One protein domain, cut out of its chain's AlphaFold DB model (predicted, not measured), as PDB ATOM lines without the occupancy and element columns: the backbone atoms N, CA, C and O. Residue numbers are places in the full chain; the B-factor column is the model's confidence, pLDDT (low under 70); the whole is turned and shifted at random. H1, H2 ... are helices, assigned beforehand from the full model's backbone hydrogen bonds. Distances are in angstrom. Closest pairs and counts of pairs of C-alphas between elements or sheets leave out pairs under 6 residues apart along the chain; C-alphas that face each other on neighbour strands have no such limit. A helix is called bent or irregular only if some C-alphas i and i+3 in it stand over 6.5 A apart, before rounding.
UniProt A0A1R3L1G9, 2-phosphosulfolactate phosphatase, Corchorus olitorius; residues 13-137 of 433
ATOM      1  N   PHE A  13     158.383 173.524 154.861       70.12
ATOM      2  CA  PHE A  13     157.591 172.496 154.181       70.12
ATOM      3  C   PHE A  13     158.131 171.074 154.400       70.12
ATOM      4  O   PHE A  13     157.343 170.134 154.480       70.12
ATOM      5  N   SER A  14     159.447 170.910 154.573       73.44
ATOM      6  CA  SER A  14     160.089 169.609 154.827       73.44
ATOM      7  C   SER A  14     159.627 168.982 156.155       73.44
ATOM      8  O   SER A  14     159.602 167.760 156.292       73.44
ATOM      9  N   TYR A  15     159.178 169.813 157.103       73.12
ATOM     10  CA  TYR A  15     158.653 169.409 158.412       73.12
ATOM     11  C   TYR A  15     157.140 169.121 158.422       73.12
ATOM     12  O   TYR A  15     156.625 168.648 159.430       73.12
ATOM     13  N   MET A  16     156.412 169.373 157.325       75.38
ATOM     14  CA  MET A  16     154.955 169.148 157.247       75.38
ATOM     15  C   MET A  16     154.565 167.690 156.944       75.38
ATOM     16  O   MET A  16     153.386 167.383 156.785       75.38
ATOM     17  N   ASN A  17     155.535 166.780 156.833       74.50
ATOM     18  CA  ASN A  17     155.276 165.369 156.557       74.50
ATOM     19  C   ASN A  17     154.843 164.631 157.837       74.50
ATOM     20  O   ASN A  17     155.599 164.585 158.809       74.50
ATOM     21  N   GLU A  18     153.662 164.005 157.814       77.19
ATOM     22  CA  GLU A  18     153.065 163.297 158.961       77.19
ATOM     23  C   GLU A  18     153.980 162.232 159.584       77.19
ATOM     24  O   GLU A  18     153.877 161.972 160.780       77.19
ATOM     25  N   LYS A  19     154.936 161.672 158.827       76.50
ATOM     26  CA  LYS A  19     155.919 160.703 159.346       76.50
ATOM     27  C   LYS A  19     156.800 161.246 160.484       76.50
ATOM     28  O   LYS A  19     157.429 160.456 161.179       76.50
ATOM     29  N   PHE A  20     156.868 162.569 160.659       76.88
ATOM     30  CA  PHE A  20     157.601 163.229 161.744       76.88
ATOM     31  C   PHE A  20     156.701 163.675 162.908       76.88
ATOM     32  O   PHE A  20     157.203 164.210 163.899       76.88
ATOM     33  N   ALA A  21     155.382 163.469 162.831       75.62
ATOM     34  CA  ALA A  21     154.470 163.824 163.913       75.62
ATOM     35  C   ALA A  21     154.840 163.065 165.202       75.62
ATOM     36  O   ALA A  21     155.047 161.854 165.192       75.62
ATOM     37  N   GLY A  22     154.973 163.789 166.317       81.69
ATOM     38  CA  GLY A  22     155.401 163.222 167.603       81.69
ATOM     39  C   GLY A  22     156.884 162.823 167.696       81.69
ATOM     40  O   GLY A  22     157.302 162.339 168.744       81.69
ATOM     41  N   SER A  23     157.686 163.032 166.646       81.62
ATOM     42  CA  SER A  23     159.124 162.733 166.653       81.62
ATOM     43  C   SER A  23     159.953 163.883 167.235       81.62
ATOM     44  O   SER A  23     159.645 165.058 167.035       81.62
ATOM     45  N   THR A  24     161.053 163.554 167.916       83.31
ATOM     46  CA  THR A  24     162.043 164.547 168.363       83.31
ATOM     47  C   THR A  24     162.920 164.973 167.189       83.31
ATOM     48  O   THR A  24     163.554 164.129 166.560       83.31
ATOM     49  N   ILE A  25     163.000 166.276 166.919       80.19
ATOM     50  CA  ILE A  25     163.771 166.829 165.797       80.19
ATOM     51  C   ILE A  25     164.994 167.583 166.325       80.19
ATOM     52  O   ILE A  25     164.860 168.557 167.067       80.19
ATOM     53  N   ALA A  26     166.189 167.159 165.911       80.69
ATOM     54  CA  ALA A  26     167.420 167.915 166.114       80.69
ATOM     55  C   ALA A  26     167.619 168.896 164.947       80.69
ATOM     56  O   ALA A  26     167.658 168.490 163.788       80.69
ATOM     57  N   VAL A  27     167.747 170.189 165.246       73.88
ATOM     58  CA  VAL A  27     167.935 171.248 164.242       73.88
ATOM     59  C   VAL A  27     169.239 171.983 164.525       73.88
ATOM     60  O   VAL A  27     169.479 172.406 165.654       73.88
ATOM     61  N   THR A  28     170.059 172.188 163.493       66.12
ATOM     62  CA  THR A  28     171.205 173.102 163.554       66.12
ATOM     63  C   THR A  28     171.054 174.200 162.509       66.12
ATOM     64  O   THR A  28     170.821 173.931 161.332       66.12
ATOM     65  N   THR A  29     171.159 175.458 162.936       68.56
ATOM     66  CA  THR A  29     171.211 176.618 162.040       68.56
ATOM     67  C   THR A  29     172.227 177.616 162.577       68.56
ATOM     68  O   THR A  29     172.282 177.865 163.780       68.56
ATOM     69  N   THR A  30     173.028 178.216 161.696       65.25
ATOM     70  CA  THR A  30     174.138 179.096 162.099       65.25
ATOM     71  C   THR A  30     173.671 180.271 162.967       65.25
ATOM     72  O   THR A  30     174.267 180.543 164.006       65.25
ATOM     73  N   ASN A  31     172.572 180.931 162.585       74.31
ATOM     74  CA  ASN A  31     172.096 182.132 163.281       74.31
ATOM     75  C   ASN A  31     171.088 181.796 164.392       74.31
ATOM     76  O   ASN A  31     171.152 182.380 165.471       74.31
ATOM     77  N   GLY A  32     170.188 180.831 164.164       71.56
ATOM     78  CA  GLY A  32     169.159 180.453 165.139       71.56
ATOM     79  C   GLY A  32     169.756 179.837 166.405       71.56
ATOM     80  O   GLY A  32     169.427 180.263 167.511       71.56
ATOM     81  N   THR A  33     170.711 178.908 166.264       72.38
ATOM     82  CA  THR A  33     171.407 178.306 167.413       72.38
ATOM     83  C   THR A  33     172.211 179.349 168.203       72.38
ATOM     84  O   THR A  33     172.257 179.287 169.436       72.38
ATOM     85  N   LEU A  34     172.799 180.342 167.522       76.19
ATOM     86  CA  LEU A  34     173.509 181.453 168.162       76.19
ATOM     87  C   LEU A  34     172.554 182.364 168.950       76.19
ATOM     88  O   LEU A  34     172.833 182.667 170.109       76.19
ATOM     89  N   ALA A  35     171.422 182.756 168.358       80.38
ATOM     90  CA  ALA A  35     170.411 183.587 169.012       80.38
ATOM     91  C   ALA A  35     169.837 182.900 170.263       80.38
ATOM     92  O   ALA A  35     169.865 183.476 171.348       80.38
ATOM     93  N   ILE A  36     169.431 181.629 170.155       79.06
ATOM     94  CA  ILE A  36     168.943 180.832 171.295       79.06
ATOM     95  C   ILE A  36     170.011 180.723 172.393       79.06
ATOM     96  O   ILE A  36     169.699 180.835 173.577       79.06
ATOM     97  N   THR A  37     171.282 180.539 172.020       77.50
ATOM     98  CA  THR A  37     172.384 180.437 172.990       77.50
ATOM     99  C   THR A  37     172.641 181.756 173.720       77.50
ATOM    100  O   THR A  37     172.863 181.729 174.931       77.50
ATOM    101  N   LYS A  38     172.535 182.904 173.037       79.75
ATOM    102  CA  LYS A  38     172.601 184.234 173.668       79.75
ATOM    103  C   LYS A  38     171.407 184.507 174.596       79.75
ATOM    104  O   LYS A  38     171.585 185.142 175.629       79.75
ATOM    105  N   SER A  39     170.223 183.976 174.287       84.25
ATOM    106  CA  SER A  39     168.997 184.173 175.081       84.25
ATOM    107  C   SER A  39     168.883 183.310 176.347       84.25
ATOM    108  O   SER A  39     167.897 183.436 177.071       84.25
ATOM    109  N   ARG A  40     169.856 182.438 176.657       79.19
ATOM    110  CA  ARG A  40     169.773 181.467 177.776       79.19
ATOM    111  C   ARG A  40     169.582 182.075 179.172       79.19
ATOM    112  O   ARG A  40     169.169 181.353 180.071       79.19
ATOM    113  N   ALA A  41     169.898 183.356 179.362       79.31
ATOM    114  CA  ALA A  41     169.699 184.059 180.632       79.31
ATOM    115  C   ALA A  41     168.250 184.544 180.853       79.31
ATOM    116  O   ALA A  41     167.918 184.987 181.949       79.31
ATOM    117  N   ALA A  42     167.387 184.485 179.832       85.44
ATOM    118  CA  ALA A  42     165.994 184.903 179.946       85.44
ATOM    119  C   ALA A  42     165.167 183.894 180.762       85.44
ATOM    120  O   ALA A  42     165.331 182.684 180.613       85.44
ATOM    121  N   VAL A  43     164.203 184.389 181.552       87.81
ATOM    122  CA  VAL A  43     163.261 183.552 182.328       87.81
ATOM    123  C   VAL A  43     162.499 182.572 181.427       87.81
ATOM    124  O   VAL A  43     162.189 181.452 181.831       87.81
ATOM    125  N   LYS A  44     162.205 182.986 180.189       85.94
ATOM    126  CA  LYS A  44     161.584 182.142 179.171       85.94
ATOM    127  C   LYS A  44     162.080 182.532 177.783       85.94
ATOM    128  O   LYS A  44     162.070 183.708 177.433       85.94
ATOM    129  N   VAL A  45     162.475 181.543 176.984       88.00
ATOM    130  CA  VAL A  45     162.834 181.729 175.571       88.00
ATOM    131  C   VAL A  45     161.670 181.239 174.714       88.00
ATOM    132  O   VAL A  45     161.245 180.094 174.842       88.00
ATOM    133  N   MET A  46     161.156 182.112 173.849       89.12
ATOM    134  CA  MET A  46     160.058 181.825 172.922       89.12
ATOM    135  C   MET A  46     160.559 181.991 171.483       89.12
ATOM    136  O   MET A  46     161.366 182.880 171.213       89.12
ATOM    137  N   ILE A  47     160.074 181.165 170.552       89.25
ATOM    138  CA  ILE A  47     160.425 181.261 169.126       89.25
ATOM    139  C   ILE A  47     159.314 182.003 168.376       89.25
ATOM    140  O   ILE A  47     158.146 181.610 168.431       89.25
ATOM    141  N   GLY A  48     159.681 183.084 167.687       85.75
ATOM    142  CA  GLY A  48     158.763 183.953 166.954       85.75
ATOM    143  C   GLY A  48     158.945 183.886 165.439       85.75
ATOM    144  O   GLY A  48     160.061 183.792 164.936       85.75
ATOM    145  N   SER A  49     157.830 183.936 164.717       87.56
ATOM    146  CA  SER A  49     157.747 184.018 163.260       87.56
ATOM    147  C   SER A  49     156.400 184.631 162.857       87.56
ATOM    148  O   SER A  49     155.441 184.602 163.632       87.56
ATOM    149  N   PHE A  50     156.262 185.117 161.621       83.81
ATOM    150  CA  PHE A  50     154.957 185.585 161.131       83.81
ATOM    151  C   PHE A  50     153.858 184.503 161.175       83.81
ATOM    152  O   PHE A  50     152.690 184.847 161.334       83.81
ATOM    153  N   LEU A  51     154.220 183.213 161.112       82.94
ATOM    154  CA  LEU A  51     153.278 182.086 161.161       82.94
ATOM    155  C   LEU A  51     152.608 181.916 162.535       82.94
ATOM    156  O   LEU A  51     151.464 181.477 162.603       82.94
ATOM    157  N   ASN A  52     153.297 182.266 163.628       86.94
ATOM    158  CA  ASN A  52     152.788 182.143 164.999       86.94
ATOM    159  C   ASN A  52     152.632 183.492 165.725       86.94
ATOM    160  O   ASN A  52     152.394 183.507 166.931       86.94
ATOM    161  N   LEU A  53     152.723 184.617 165.004       90.50
ATOM    162  CA  LEU A  53     152.681 185.977 165.555       90.50
ATOM    163  C   LEU A  53     151.447 186.239 166.436       90.50
ATOM    164  O   LEU A  53     151.568 186.837 167.503       90.50
ATOM    165  N   GLU A  54     150.268 185.774 166.021       85.81
ATOM    166  CA  GLU A  54     149.029 185.971 166.782       85.81
ATOM    167  C   GLU A  54     149.015 185.147 168.081       85.81
ATOM    168  O   GLU A  54     148.795 185.697 169.158       85.81
ATOM    169  N   ALA A  55     149.357 183.855 168.008       88.81
ATOM    170  CA  ALA A  55     149.455 182.984 169.182       88.81
ATOM    171  C   ALA A  55     150.524 183.470 170.179       88.81
ATOM    172  O   ALA A  55     150.295 183.478 171.389       88.81
ATOM    173  N   LEU A  56     151.671 183.939 169.675       93.44
ATOM    174  CA  LEU A  56     152.730 184.527 170.491       93.44
ATOM    175  C   LEU A  56     152.260 185.821 171.173       93.44
ATOM    176  O   LEU A  56     152.493 185.990 172.365       93.44
ATOM    177  N   THR A  57     151.550 186.697 170.456       92.62
ATOM    178  CA  THR A  57     150.971 187.928 171.026       92.62
ATOM    179  C   THR A  57     150.007 187.605 172.169       92.62
ATOM    180  O   THR A  57     150.123 188.167 173.256       92.62
ATOM    181  N   GLN A  58     149.075 186.672 171.953       91.69
ATOM    182  CA  GLN A  58     148.088 186.268 172.961       91.69
ATOM    183  C   GLN A  58     148.739 185.632 174.195       91.69
ATOM    184  O   GLN A  58     148.311 185.891 175.319       91.69
ATOM    185  N   TYR A  59     149.805 184.850 174.006       92.62
ATOM    186  CA  TYR A  59     150.596 184.320 175.112       92.62
ATOM    187  C   TYR A  59     151.288 185.444 175.907       92.62
ATOM    188  O   TYR A  59     151.181 185.488 177.136       92.62
ATOM    189  N   LEU A  60     151.968 186.365 175.210       92.88
ATOM    190  CA  LEU A  60     152.782 187.431 175.805       92.88
ATOM    191  C   LEU A  60     151.961 188.463 176.591       92.88
ATOM    192  O   LEU A  60     152.393 188.859 177.668       92.88
ATOM    193  N   ARG A  61     150.752 188.818 176.128       91.00
ATOM    194  CA  ARG A  61     149.810 189.701 176.854       91.00
ATOM    195  C   ARG A  61     149.513 189.266 178.292       91.00
ATOM    196  O   ARG A  61     149.161 190.096 179.117       91.00
ATOM    197  N   ASN A  62     149.626 187.969 178.577       85.00
ATOM    198  CA  ASN A  62     149.311 187.380 179.877       85.00
ATOM    199  C   ASN A  62     150.564 187.101 180.736       85.00
ATOM    200  O   ASN A  62     150.475 186.375 181.724       85.00
ATOM    201  N   GLN A  63     151.741 187.614 180.352       84.25
ATOM    202  CA  GLN A  63     152.990 187.459 181.108       84.25
ATOM    203  C   GLN A  63     153.316 188.726 181.908       84.25
ATOM    204  O   GLN A  63     153.034 189.834 181.468       84.25
ATOM    205  N   GLN A  64     153.968 188.563 183.061       85.62
ATOM    206  CA  GLN A  64     154.408 189.660 183.939       85.62
ATOM    207  C   GLN A  64     155.905 189.990 183.766       85.62
ATOM    208  O   GLN A  64     156.569 190.377 184.725       85.62
ATOM    209  N   TYR A  65     156.457 189.769 182.570       89.12
ATOM    210  CA  TYR A  65     157.887 189.909 182.282       89.12
ATOM    211  C   TYR A  65     158.132 190.906 181.153       89.12
ATOM    212  O   TYR A  65     157.351 190.964 180.201       89.12
ATOM    213  N   ASP A  66     159.260 191.611 181.222       89.44
ATOM    214  CA  ASP A  66     159.770 192.414 180.113       89.44
ATOM    215  C   ASP A  66     160.057 191.542 178.880       89.44
ATOM    216  O   ASP A  66     160.465 190.380 178.985       89.44
ATOM    217  N   ILE A  67     159.856 192.116 177.692       91.69
ATOM    218  CA  ILE A  67     159.964 191.402 176.417       91.69
ATOM    219  C   ILE A  67     161.151 191.946 175.622       91.69
ATOM    220  O   ILE A  67     161.095 193.042 175.069       91.69
ATOM    221  N   LEU A  68     162.202 191.135 175.495       93.25
ATOM    222  CA  LEU A  68     163.308 191.382 174.570       93.25
ATOM    223  C   LEU A  68     163.084 190.611 173.263       93.25
ATOM    224  O   LEU A  68     163.076 189.379 173.256       93.25
ATOM    225  N   VAL A  69     162.957 191.325 172.142       93.94
ATOM    226  CA  VAL A  69     162.869 190.706 170.810       93.94
ATOM    227  C   VAL A  69     164.263 190.612 170.188       93.94
ATOM    228  O   VAL A  69     164.752 191.559 169.577       93.94
ATOM    229  N   LEU A  70     164.912 189.455 170.338       92.88
ATOM    230  CA  LEU A  70     166.211 189.189 169.716       92.88
ATOM    231  C   LEU A  70     166.035 188.716 168.265       92.88
ATOM    232  O   LEU A  70     165.699 187.558 168.021       92.88
ATOM    233  N   CYS A  71     166.306 189.602 167.306       93.31
ATOM    234  CA  CYS A  71     166.466 189.223 165.899       93.31
ATOM    235  C   CYS A  71     167.724 188.351 165.742       93.31
ATOM    236  O   CYS A  71     168.771 188.667 166.313       93.31
ATOM    237  N   ALA A  72     167.645 187.263 164.974       86.69
ATOM    238  CA  ALA A  72     168.784 186.374 164.742       86.69
ATOM    239  C   ALA A  72     169.779 186.981 163.742       86.69
ATOM    240  O   ALA A  72     170.982 186.719 163.833       86.69
ATOM    241  N   GLY A  73     169.290 187.812 162.814       87.06
ATOM    242  CA  GLY A  73     170.134 188.539 161.875       87.06
ATOM    243  C   GLY A  73     170.820 187.635 160.851       87.06
ATOM    244  O   GLY A  73     170.502 186.454 160.678       87.06
ATOM    245  N   TRP A  74     171.816 188.194 160.165       74.94
ATOM    246  CA  TRP A  74     172.670 187.460 159.236       74.94
ATOM    247  C   TRP A  74     174.122 187.931 159.322       74.94
ATOM    248  O   TRP A  74     174.408 189.098 159.075       74.94
ATOM    249  N   LYS A  75     175.050 187.021 159.664       71.88
ATOM    250  CA  LYS A  75     176.482 187.333 159.878       71.88
ATOM    251  C   LYS A  75     176.700 188.559 160.794       71.88
ATOM    252  O   LYS A  75     177.491 189.439 160.483       71.88
ATOM    253  N   GLY A  76     175.946 188.650 161.892       72.31
ATOM    254  CA  GLY A  76     176.013 189.777 162.838       72.31
ATOM    255  C   GLY A  76     175.309 191.066 162.388       72.31
ATOM    256  O   GLY A  76     175.092 191.940 163.221       72.31
ATOM    257  N   LYS A  77     174.890 191.178 161.120       79.00
ATOM    258  CA  LYS A  77     174.133 192.326 160.598       79.00
ATOM    259  C   LYS A  77     172.617 192.132 160.797       79.00
ATOM    260  O   LYS A  77     172.145 190.989 160.742       79.00
ATOM    261  N   PRO A  78     171.832 193.208 160.997       85.00
ATOM    262  CA  PRO A  78     170.374 193.124 161.008       85.00
ATOM    263  C   PRO A  78     169.839 192.713 159.630       85.00
ATOM    264  O   PRO A  78     170.418 193.031 158.589       85.00
ATOM    265  N   ASN A  79     168.707 192.018 159.626       85.56
ATOM    266  CA  ASN A  79     167.997 191.561 158.438       85.56
ATOM    267  C   ASN A  79     166.546 192.070 158.447       85.56
ATOM    268  O   ASN A  79     165.972 192.359 159.500       85.56
ATOM    269  N   LEU A  80     165.957 192.234 157.261       87.19
ATOM    270  CA  LEU A  80     164.713 192.995 157.122       87.19
ATOM    271  C   LEU A  80     163.513 192.233 157.692       87.19
ATOM    272  O   LEU A  80     162.687 192.811 158.384       87.19
ATOM    273  N   GLU A  81     163.438 190.935 157.427       87.31
ATOM    274  CA  GLU A  81     162.344 190.059 157.845       87.31
ATOM    275  C   GLU A  81     162.249 189.856 159.368       87.31
ATOM    276  O   GLU A  81     161.141 189.979 159.896       87.31
ATOM    277  N   ASP A  82     163.358 189.651 160.096       92.50
ATOM    278  CA  ASP A  82     163.318 189.602 161.569       92.50
ATOM    279  C   ASP A  82     162.927 190.976 162.135       92.50
ATOM    280  O   ASP A  82     162.100 191.061 163.040       92.50
ATOM    281  N   THR A  83     163.472 192.064 161.572       94.06
ATOM    282  CA  THR A  83     163.179 193.437 162.024       94.06
ATOM    283  C   THR A  83     161.708 193.800 161.789       94.06
ATOM    284  O   THR A  83     161.068 194.412 162.645       94.06
ATOM    285  N   LEU A  84     161.128 193.386 160.660       94.25
ATOM    286  CA  LEU A  84     159.701 193.545 160.373       94.25
ATOM    287  C   LEU A  84     158.830 192.676 161.279       94.25
ATOM    288  O   LEU A  84     157.772 193.134 161.705       94.25
ATOM    289  N   PHE A  85     159.256 191.450 161.599       95.38
ATOM    290  CA  PHE A  85     158.566 190.610 162.578       95.38
ATOM    291  C   PHE A  85     158.584 191.255 163.971       95.38
ATOM    292  O   PHE A  85     157.537 191.352 164.614       95.38
ATOM    293  N   ALA A  86     159.738 191.765 164.409       96.25
ATOM    294  CA  ALA A  86     159.876 192.497 165.662       96.25
ATOM    295  C   ALA A  86     158.956 193.725 165.693       96.25
ATOM    296  O   ALA A  86     158.194 193.896 166.642       96.25
ATOM    297  N   GLY A  87     158.935 194.519 164.620       96.31
ATOM    298  CA  GLY A  87     158.021 195.650 164.478       96.31
ATOM    299  C   GLY A  87     156.542 195.258 164.500       96.31
ATOM    300  O   GLY A  87     155.733 195.950 165.118       96.31
ATOM    301  N   ALA A  88     156.183 194.127 163.885       96.25
ATOM    302  CA  ALA A  88     154.820 193.595 163.879       96.25
ATOM    303  C   ALA A  88     154.360 193.126 165.268       96.25
ATOM    304  O   ALA A  88     153.190 193.302 165.620       96.25
ATOM    305  N   LEU A  89     155.275 192.544 166.050       96.69
ATOM    306  CA  LEU A  89     155.038 192.107 167.424       96.69
ATOM    307  C   LEU A  89     154.925 193.305 168.376       96.69
ATOM    308  O   LEU A  89     153.933 193.409 169.095       96.69
ATOM    309  N   VAL A  90     155.864 194.255 168.310       95.69
ATOM    310  CA  VAL A  90     155.815 195.517 169.072       95.69
ATOM    311  C   VAL A  90     154.518 196.275 168.777       95.69
ATOM    312  O   VAL A  90     153.811 196.679 169.695       95.69
ATOM    313  N   ASN A  91     154.119 196.389 167.506       95.69
ATOM    314  CA  ASN A  91     152.860 197.037 167.131       95.69
ATOM    315  C   ASN A  91     151.603 196.301 167.644       95.69
ATOM    316  O   ASN A  91     150.565 196.931 167.839       95.69
ATOM    317  N   ARG A  92     151.655 194.983 167.870       95.06
ATOM    318  CA  ARG A  92     150.533 194.219 168.450       95.06
ATOM    319  C   ARG A  92     150.428 194.327 169.975       95.06
ATOM    320  O   ARG A  92     149.342 194.085 170.498       95.06
ATOM    321  N   LEU A  93     151.530 194.664 170.644       93.19
ATOM    322  CA  LEU A  93     151.673 194.732 172.105       93.19
ATOM    323  C   LEU A  93     151.720 196.173 172.654       93.19
ATOM    324  O   LEU A  93     151.902 196.376 173.851       93.19
ATOM    325  N   GLN A  94     151.570 197.182 171.789       89.19
ATOM    326  CA  GLN A  94     151.745 198.604 172.131       89.19
ATOM    327  C   GLN A  94     150.706 199.180 173.111       89.19
ATOM    328  O   GLN A  94     150.884 200.301 173.578       89.19
ATOM    329  N   ASN A  95     149.612 198.461 173.386       88.12
ATOM    330  CA  ASN A  95     148.594 198.889 174.353       88.12
ATOM    331  C   ASN A  95     148.854 198.303 175.750       88.12
ATOM    332  O   ASN A  95     148.288 198.774 176.734       88.12
ATOM    333  N   GLU A  96     149.675 197.255 175.824       90.06
ATOM    334  CA  GLU A  96     149.950 196.463 177.018       90.06
ATOM    335  C   GLU A  96     151.387 196.668 177.532       90.06
ATOM    336  O   GLU A  96     151.637 196.507 178.723       90.06
ATOM    337  N   PHE A  97     152.320 197.058 176.653       88.56
ATOM    338  CA  PHE A  97     153.740 197.249 176.953       88.56
ATOM    339  C   PHE A  97     154.249 198.623 176.500       88.56
ATOM    340  O   PHE A  97     153.874 199.135 175.444       88.56
ATOM    341  N   MET A  98     155.170 199.195 177.279       87.56
ATOM    342  CA  MET A  98     155.905 200.409 176.918       87.56
ATOM    343  C   MET A  98     157.122 200.060 176.050       87.56
ATOM    344  O   MET A  98     157.847 199.112 176.342       87.56
ATOM    345  N   ILE A  99     157.377 200.846 175.002       88.88
ATOM    346  CA  ILE A  99     158.599 200.734 174.196       88.88
ATOM    347  C   ILE A  99     159.723 201.483 174.924       88.88
ATOM    348  O   ILE A  99     159.660 202.705 175.035       88.88
ATOM    349  N   SER A 100     160.732 200.761 175.418       79.19
ATOM    350  CA  SER A 100     161.855 201.335 176.176       79.19
ATOM    351  C   SER A 100     163.053 201.767 175.322       79.19
ATOM    352  O   SER A 100     163.808 202.631 175.748       79.19
ATOM    353  N   GLU A 101     163.236 201.170 174.139       85.31
ATOM    354  CA  GLU A 101     164.463 201.281 173.335       85.31
ATOM    355  C   GLU A 101     164.193 201.745 171.896       85.31
ATOM    356  O   GLU A 101     163.243 201.293 171.241       85.31
ATOM    357  N   ASP A 102     165.103 202.563 171.354       90.69
ATOM    358  CA  ASP A 102     165.023 203.091 169.983       90.69
ATOM    359  C   ASP A 102     164.945 201.982 168.928       90.69
ATOM    360  O   ASP A 102     164.202 202.104 167.956       90.69
ATOM    361  N   ALA A 103     165.641 200.858 169.130       92.81
ATOM    362  CA  ALA A 103     165.622 199.726 168.202       92.81
ATOM    363  C   ALA A 103     164.205 199.152 167.998       92.81
ATOM    364  O   ALA A 103     163.812 198.836 166.871       92.81
ATOM    365  N   ALA A 104     163.410 199.066 169.069       91.69
ATOM    366  CA  ALA A 104     162.024 198.610 169.000       91.69
ATOM    367  C   ALA A 104     161.118 199.660 168.331       91.69
ATOM    368  O   ALA A 104     160.238 199.303 167.544       91.69
ATOM    369  N   MET A 105     161.378 200.952 168.562       90.62
ATOM    370  CA  MET A 105     160.687 202.047 167.876       90.62
ATOM    371  C   MET A 105     160.983 202.049 166.367       90.62
ATOM    372  O   MET A 105     160.061 202.120 165.553       90.62
ATOM    373  N   MET A 106     162.252 201.907 165.974       95.19
ATOM    374  CA  MET A 106     162.690 201.804 164.577       95.19
ATOM    375  C   MET A 106     162.038 200.608 163.877       95.19
ATOM    376  O   MET A 106     161.476 200.768 162.792       95.19
ATOM    377  N   ALA A 107     162.042 199.433 164.516       95.62
ATOM    378  CA  ALA A 107     161.382 198.237 164.000       95.62
ATOM    379  C   ALA A 107     159.868 198.451 163.820       95.62
ATOM    380  O   ALA A 107     159.323 198.135 162.761       95.62
ATOM    381  N   GLN A 108     159.186 199.047 164.806       95.25
ATOM    382  CA  GLN A 108     157.757 199.370 164.720       95.25
ATOM    383  C   GLN A 108     157.457 200.327 163.553       95.25
ATOM    384  O   GLN A 108     156.524 200.085 162.786       95.25
ATOM    385  N   ARG A 109     158.254 201.390 163.376       93.31
ATOM    386  CA  ARG A 109     158.098 202.351 162.268       93.31
ATOM    387  C   ARG A 109     158.334 201.699 160.907       93.31
ATOM    388  O   ARG A 109     157.555 201.939 159.986       93.31
ATOM    389  N   LEU A 110     159.352 200.844 160.800       92.69
ATOM    390  CA  LEU A 110     159.647 200.073 159.593       92.69
ATOM    391  C   LEU A 110     158.481 199.141 159.232       92.69
ATOM    392  O   LEU A 110     158.018 199.150 158.094       92.69
ATOM    393  N   TYR A 111     157.949 198.404 160.213       95.50
ATOM    394  CA  TYR A 111     156.759 197.575 160.025       95.50
ATOM    395  C   TYR A 111     155.542 198.403 159.605       95.50
ATOM    396  O   TYR A 111     154.862 198.034 158.655       95.50
ATOM    397  N   LEU A 112     155.275 199.542 160.248       90.94
ATOM    398  CA  LEU A 112     154.133 200.396 159.909       90.94
ATOM    399  C   LEU A 112     154.192 200.952 158.478       90.94
ATOM    400  O   LEU A 112     153.135 201.123 157.874       90.94
ATOM    401  N   GLY A 113     155.390 201.198 157.936       88.06
ATOM    402  CA  GLY A 113     155.593 201.579 156.533       88.06
ATOM    403  C   GLY A 113     155.528 200.410 155.538       88.06
ATOM    404  O   GLY A 113     155.324 200.640 154.350       88.06
ATOM    405  N   ALA A 114     155.680 199.171 156.011       88.19
ATOM    406  CA  ALA A 114     155.701 197.955 155.196       88.19
ATOM    407  C   ALA A 114     154.412 197.116 155.276       88.19
ATOM    408  O   ALA A 114     154.179 196.272 154.418       88.19
ATOM    409  N   LYS A 115     153.583 197.305 156.312       87.50
ATOM    410  CA  LYS A 115     152.466 196.414 156.692       87.50
ATOM    411  C   LYS A 115     151.464 196.129 155.566       87.50
ATOM    412  O   LYS A 115     150.884 195.047 155.549       87.50
ATOM    413  N   ASP A 116     151.257 197.096 154.670       81.44
ATOM    414  CA  ASP A 116     150.242 197.041 153.614       81.44
ATOM    415  C   ASP A 116     150.733 196.241 152.386       81.44
ATOM    416  O   ASP A 116     149.919 195.748 151.609       81.44
ATOM    417  N   ASP A 117     152.052 196.048 152.249       80.88
ATOM    418  CA  ASP A 117     152.685 195.150 151.275       80.88
ATOM    419  C   ASP A 117     153.988 194.560 151.845       80.88
ATOM    420  O   ASP A 117     155.097 194.852 151.390       80.88
ATOM    421  N   LEU A 118     153.863 193.716 152.876       75.75
ATOM    422  CA  LEU A 118     155.029 193.100 153.522       75.75
ATOM    423  C   LEU A 118     155.881 192.310 152.524       75.75
ATOM    424  O   LEU A 118     157.104 192.339 152.623       75.75
ATOM    425  N   LEU A 119     155.245 191.624 151.567       68.81
ATOM    426  CA  LEU A 119     155.925 190.781 150.585       68.81
ATOM    427  C   LEU A 119     156.701 191.610 149.559       68.81
ATOM    428  O   LEU A 119     157.867 191.305 149.321       68.81
ATOM    429  N   GLY A 120     156.120 192.671 148.995       66.00
ATOM    430  CA  GLY A 120     156.835 193.593 148.110       66.00
ATOM    431  C   GLY A 120     157.938 194.367 148.834       66.00
ATOM    432  O   GLY A 120     159.016 194.573 148.271       66.00
ATOM    433  N   PHE A 121     157.731 194.707 150.109       70.69
ATOM    434  CA  PHE A 121     158.743 195.358 150.941       70.69
ATOM    435  C   PHE A 121     159.947 194.440 151.223       70.69
ATOM    436  O   PHE A 121     161.092 194.888 151.142       70.69
ATOM    437  N   VAL A 122     159.724 193.140 151.478       69.19
ATOM    438  CA  VAL A 122     160.824 192.164 151.623       69.19
ATOM    439  C   VAL A 122     161.324 191.566 150.312       69.19
ATOM    440  O   VAL A 122     162.392 190.967 150.327       69.19
ATOM    441  N   ALA A 123     160.653 191.746 149.172       54.72
ATOM    442  CA  ALA A 123     161.104 191.199 147.883       54.72
ATOM    443  C   ALA A 123     162.535 191.643 147.512       54.72
ATOM    444  O   ALA A 123     163.267 190.917 146.841       54.72
ATOM    445  N   ASN A 124     162.953 192.812 148.011       51.09
ATOM    446  CA  ASN A 124     164.303 193.359 147.875       51.09
ATOM    447  C   ASN A 124     165.179 193.207 149.140       51.09
ATOM    448  O   ASN A 124     166.223 193.852 149.234       51.09
ATOM    449  N   SER A 125     164.814 192.351 150.103       54.38
ATOM    450  CA  SER A 125     165.688 192.005 151.234       54.38
ATOM    451  C   SER A 125     166.816 191.068 150.791       54.38
ATOM    452  O   SER A 125     166.652 190.212 149.914       54.38
ATOM    453  N   SER A 126     167.987 191.198 151.416       50.25
ATOM    454  CA  SER A 126     169.136 190.322 151.158       50.25
ATOM    455  C   SER A 126     168.864 188.853 151.516       50.25
ATOM    456  O   SER A 126     169.490 187.966 150.934       50.25
ATOM    457  N   HIS A 127     167.919 188.559 152.418       50.41
ATOM    458  CA  HIS A 127     167.538 187.183 152.747       50.41
ATOM    459  C   HIS A 127     166.450 186.622 151.832       50.41
ATOM    460  O   HIS A 127     166.570 185.480 151.394       50.41
ATOM    461  N   VAL A 128     165.418 187.397 151.494       48.41
ATOM    462  CA  VAL A 128     164.312 186.914 150.650       48.41
ATOM    463  C   VAL A 128     164.766 186.711 149.205       48.41
ATOM    464  O   VAL A 128     164.421 185.695 148.602       48.41
ATOM    465  N   ARG A 129     165.664 187.566 148.688       47.19
ATOM    466  CA  ARG A 129     166.345 187.317 147.403       47.19
ATOM    467  C   ARG A 129     167.137 186.000 147.401       47.19
ATOM    468  O   ARG A 129     167.162 185.326 146.374       47.19
ATOM    469  N   ARG A 130     167.712 185.606 148.546       50.66
ATOM    470  CA  ARG A 130     168.405 184.319 148.770       50.66
ATOM    471  C   ARG A 130     167.433 183.139 148.955       50.66
ATOM    472  O   ARG A 130     167.736 182.027 148.543       50.66
ATOM    473  N   LEU A 131     166.244 183.348 149.528       39.50
ATOM    474  CA  LEU A 131     165.242 182.285 149.688       39.50
ATOM    475  C   LEU A 131     164.551 181.934 148.358       39.50
ATOM    476  O   LEU A 131     164.384 180.755 148.052       39.50
ATOM    477  N   HIS A 132     164.220 182.935 147.533       34.59
ATOM    478  CA  HIS A 132     163.587 182.722 146.222       34.59
ATOM    479  C   HIS A 132     164.410 181.822 145.284       34.59
ATOM    480  O   HIS A 132     163.837 181.065 144.497       34.59
ATOM    481  N   ARG A 133     165.745 181.851 145.384       31.78
ATOM    482  CA  ARG A 133     166.623 181.002 144.564       31.78
ATOM    483  C   ARG A 133     166.624 179.530 144.968       31.78
ATOM    484  O   ARG A 133     166.729 178.689 144.086       31.78
ATOM    485  N   LYS A 134     166.377 179.207 146.241       31.81
ATOM    486  CA  LYS A 134     166.277 177.811 146.712       31.81
ATOM    487  C   LYS A 134     164.965 177.111 146.361       31.81
ATOM    488  O   LYS A 134     164.932 175.890 146.352       31.81
ATOM    489  N   ILE A 135     163.901 177.864 146.077       33.50
ATOM    490  CA  ILE A 135     162.617 177.311 145.606       33.50
ATOM    491  C   ILE A 135     162.623 177.162 144.074       33.50
ATOM    492  O   ILE A 135     161.934 176.317 143.523       33.50
ATOM    493  N   SER A 136     163.456 177.933 143.369       29.56
ATOM    494  CA  SER A 136     163.518 177.927 141.899       29.56
ATOM    495  C   SER A 136     164.139 176.659 141.285       29.56
ATOM    496  O   SER A 136     164.132 176.531 140.062       29.56
ATOM    497  N   SER A 137     164.678 175.736 142.094       32.56
ATOM    498  CA  SER A 137     165.228 174.456 141.623       32.56
ATOM    499  C   SER A 137     164.223 173.299 141.609       32.56
ATOM    500  O   SER A 137     164.524 172.292 140.980       32.56
TER     501      SER A 137
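Overview. This is residues 13 to 137 of the 433 residues of the protein "2-phosphosulfolactate phosphatase" of Corchorus olitorius (UniProt A0A1R3L1G9). What is the main picture? Two helices, H3 and H4, cross to make the core, and H4 turns sharply near residue 116; H2 packs on residues 89 to 93 of H3. H1 and H5, which touch no helix, lie farthest out, their centres 13.1 A and 17.9 A from the mean of all C-alphas, and residues 16 to 24 of the first stretch stick out. What is it made of? The printed part has 125 residues, with five named helices in the order H1, H2, H3, H4, H5 and no named strand; its class is all helix. How spread out is it? It is compact, with a radius of gyration of the C-alphas of 15.8 A and spans of 43 by 35 by 27 A.

Along the chain. Where is the longest helix? H4 is residues 102 to 122, 21.8 A from first to last C-alpha, beginning at C-alpha 102 (165.023, 203.091, 169.983). It is irregular, with C-alphas 116 and 119 9.0 A apart, and has a kink of 103 degrees near residue 116. Where are the others? H3 is residues 80 to 93, 19.9 A long, and H2 is residues 53 to 60, 10.4 A long. H1, residues 30 to 41, is 19.7 A long, begins at C-alpha 30 (174.138, 179.096, 162.099) and is irregular, with C-alphas 38 and 41 7.5 A apart. H5, residues 128 to 135, is 11.0 A long and ends at C-alpha 135 (162.617, 177.311, 145.606).

Arrangement. How does H4 stand to H3? They touch, the closest C-alphas being those of Gly 87 and Gln 108, 3.7 A apart. They run opposite ways at a steep tilt of 68 degrees, only just short of about perpendicular. What of H2, H5 and H1? H2 touches H3 at residues 89 to 93 alone, closest at the C-alphas of Thr 57 and Arg 92, 6.8 A, running the same way at a steep tilt of 49 degrees. H5 is close to but not clearly touching H4, with the C-alphas of Val 122 and Val 128 closest at 6.4 A, and is only just apart from H3, at 8.1 A; H1 is apart from H2, H3, H4 and H5. Do the backbones hold the helix pattern? In H2 and H3 every O i to N i+4 pair is within hydrogen-bond range, against 6 of 8 in H1, 13 of 17 in H4 and 1 of 4 in H5, where 2 of 5 O i to N i+3 pairs are.

Size, cuts and confidence. How large is it? The two C-alphas farthest apart, those of Gln 64 and Ser 137, are 46.2 A apart, and the printed part has no cut. Which links are long? Those from H1 to H2 and from H2 to H3 are long, with 11 and 19 residues. Where is confidence low? The mean pLDDT of the printed part is 79.8, and residues 28 to 30, 119 to 120 and 122 to 137 are under 70.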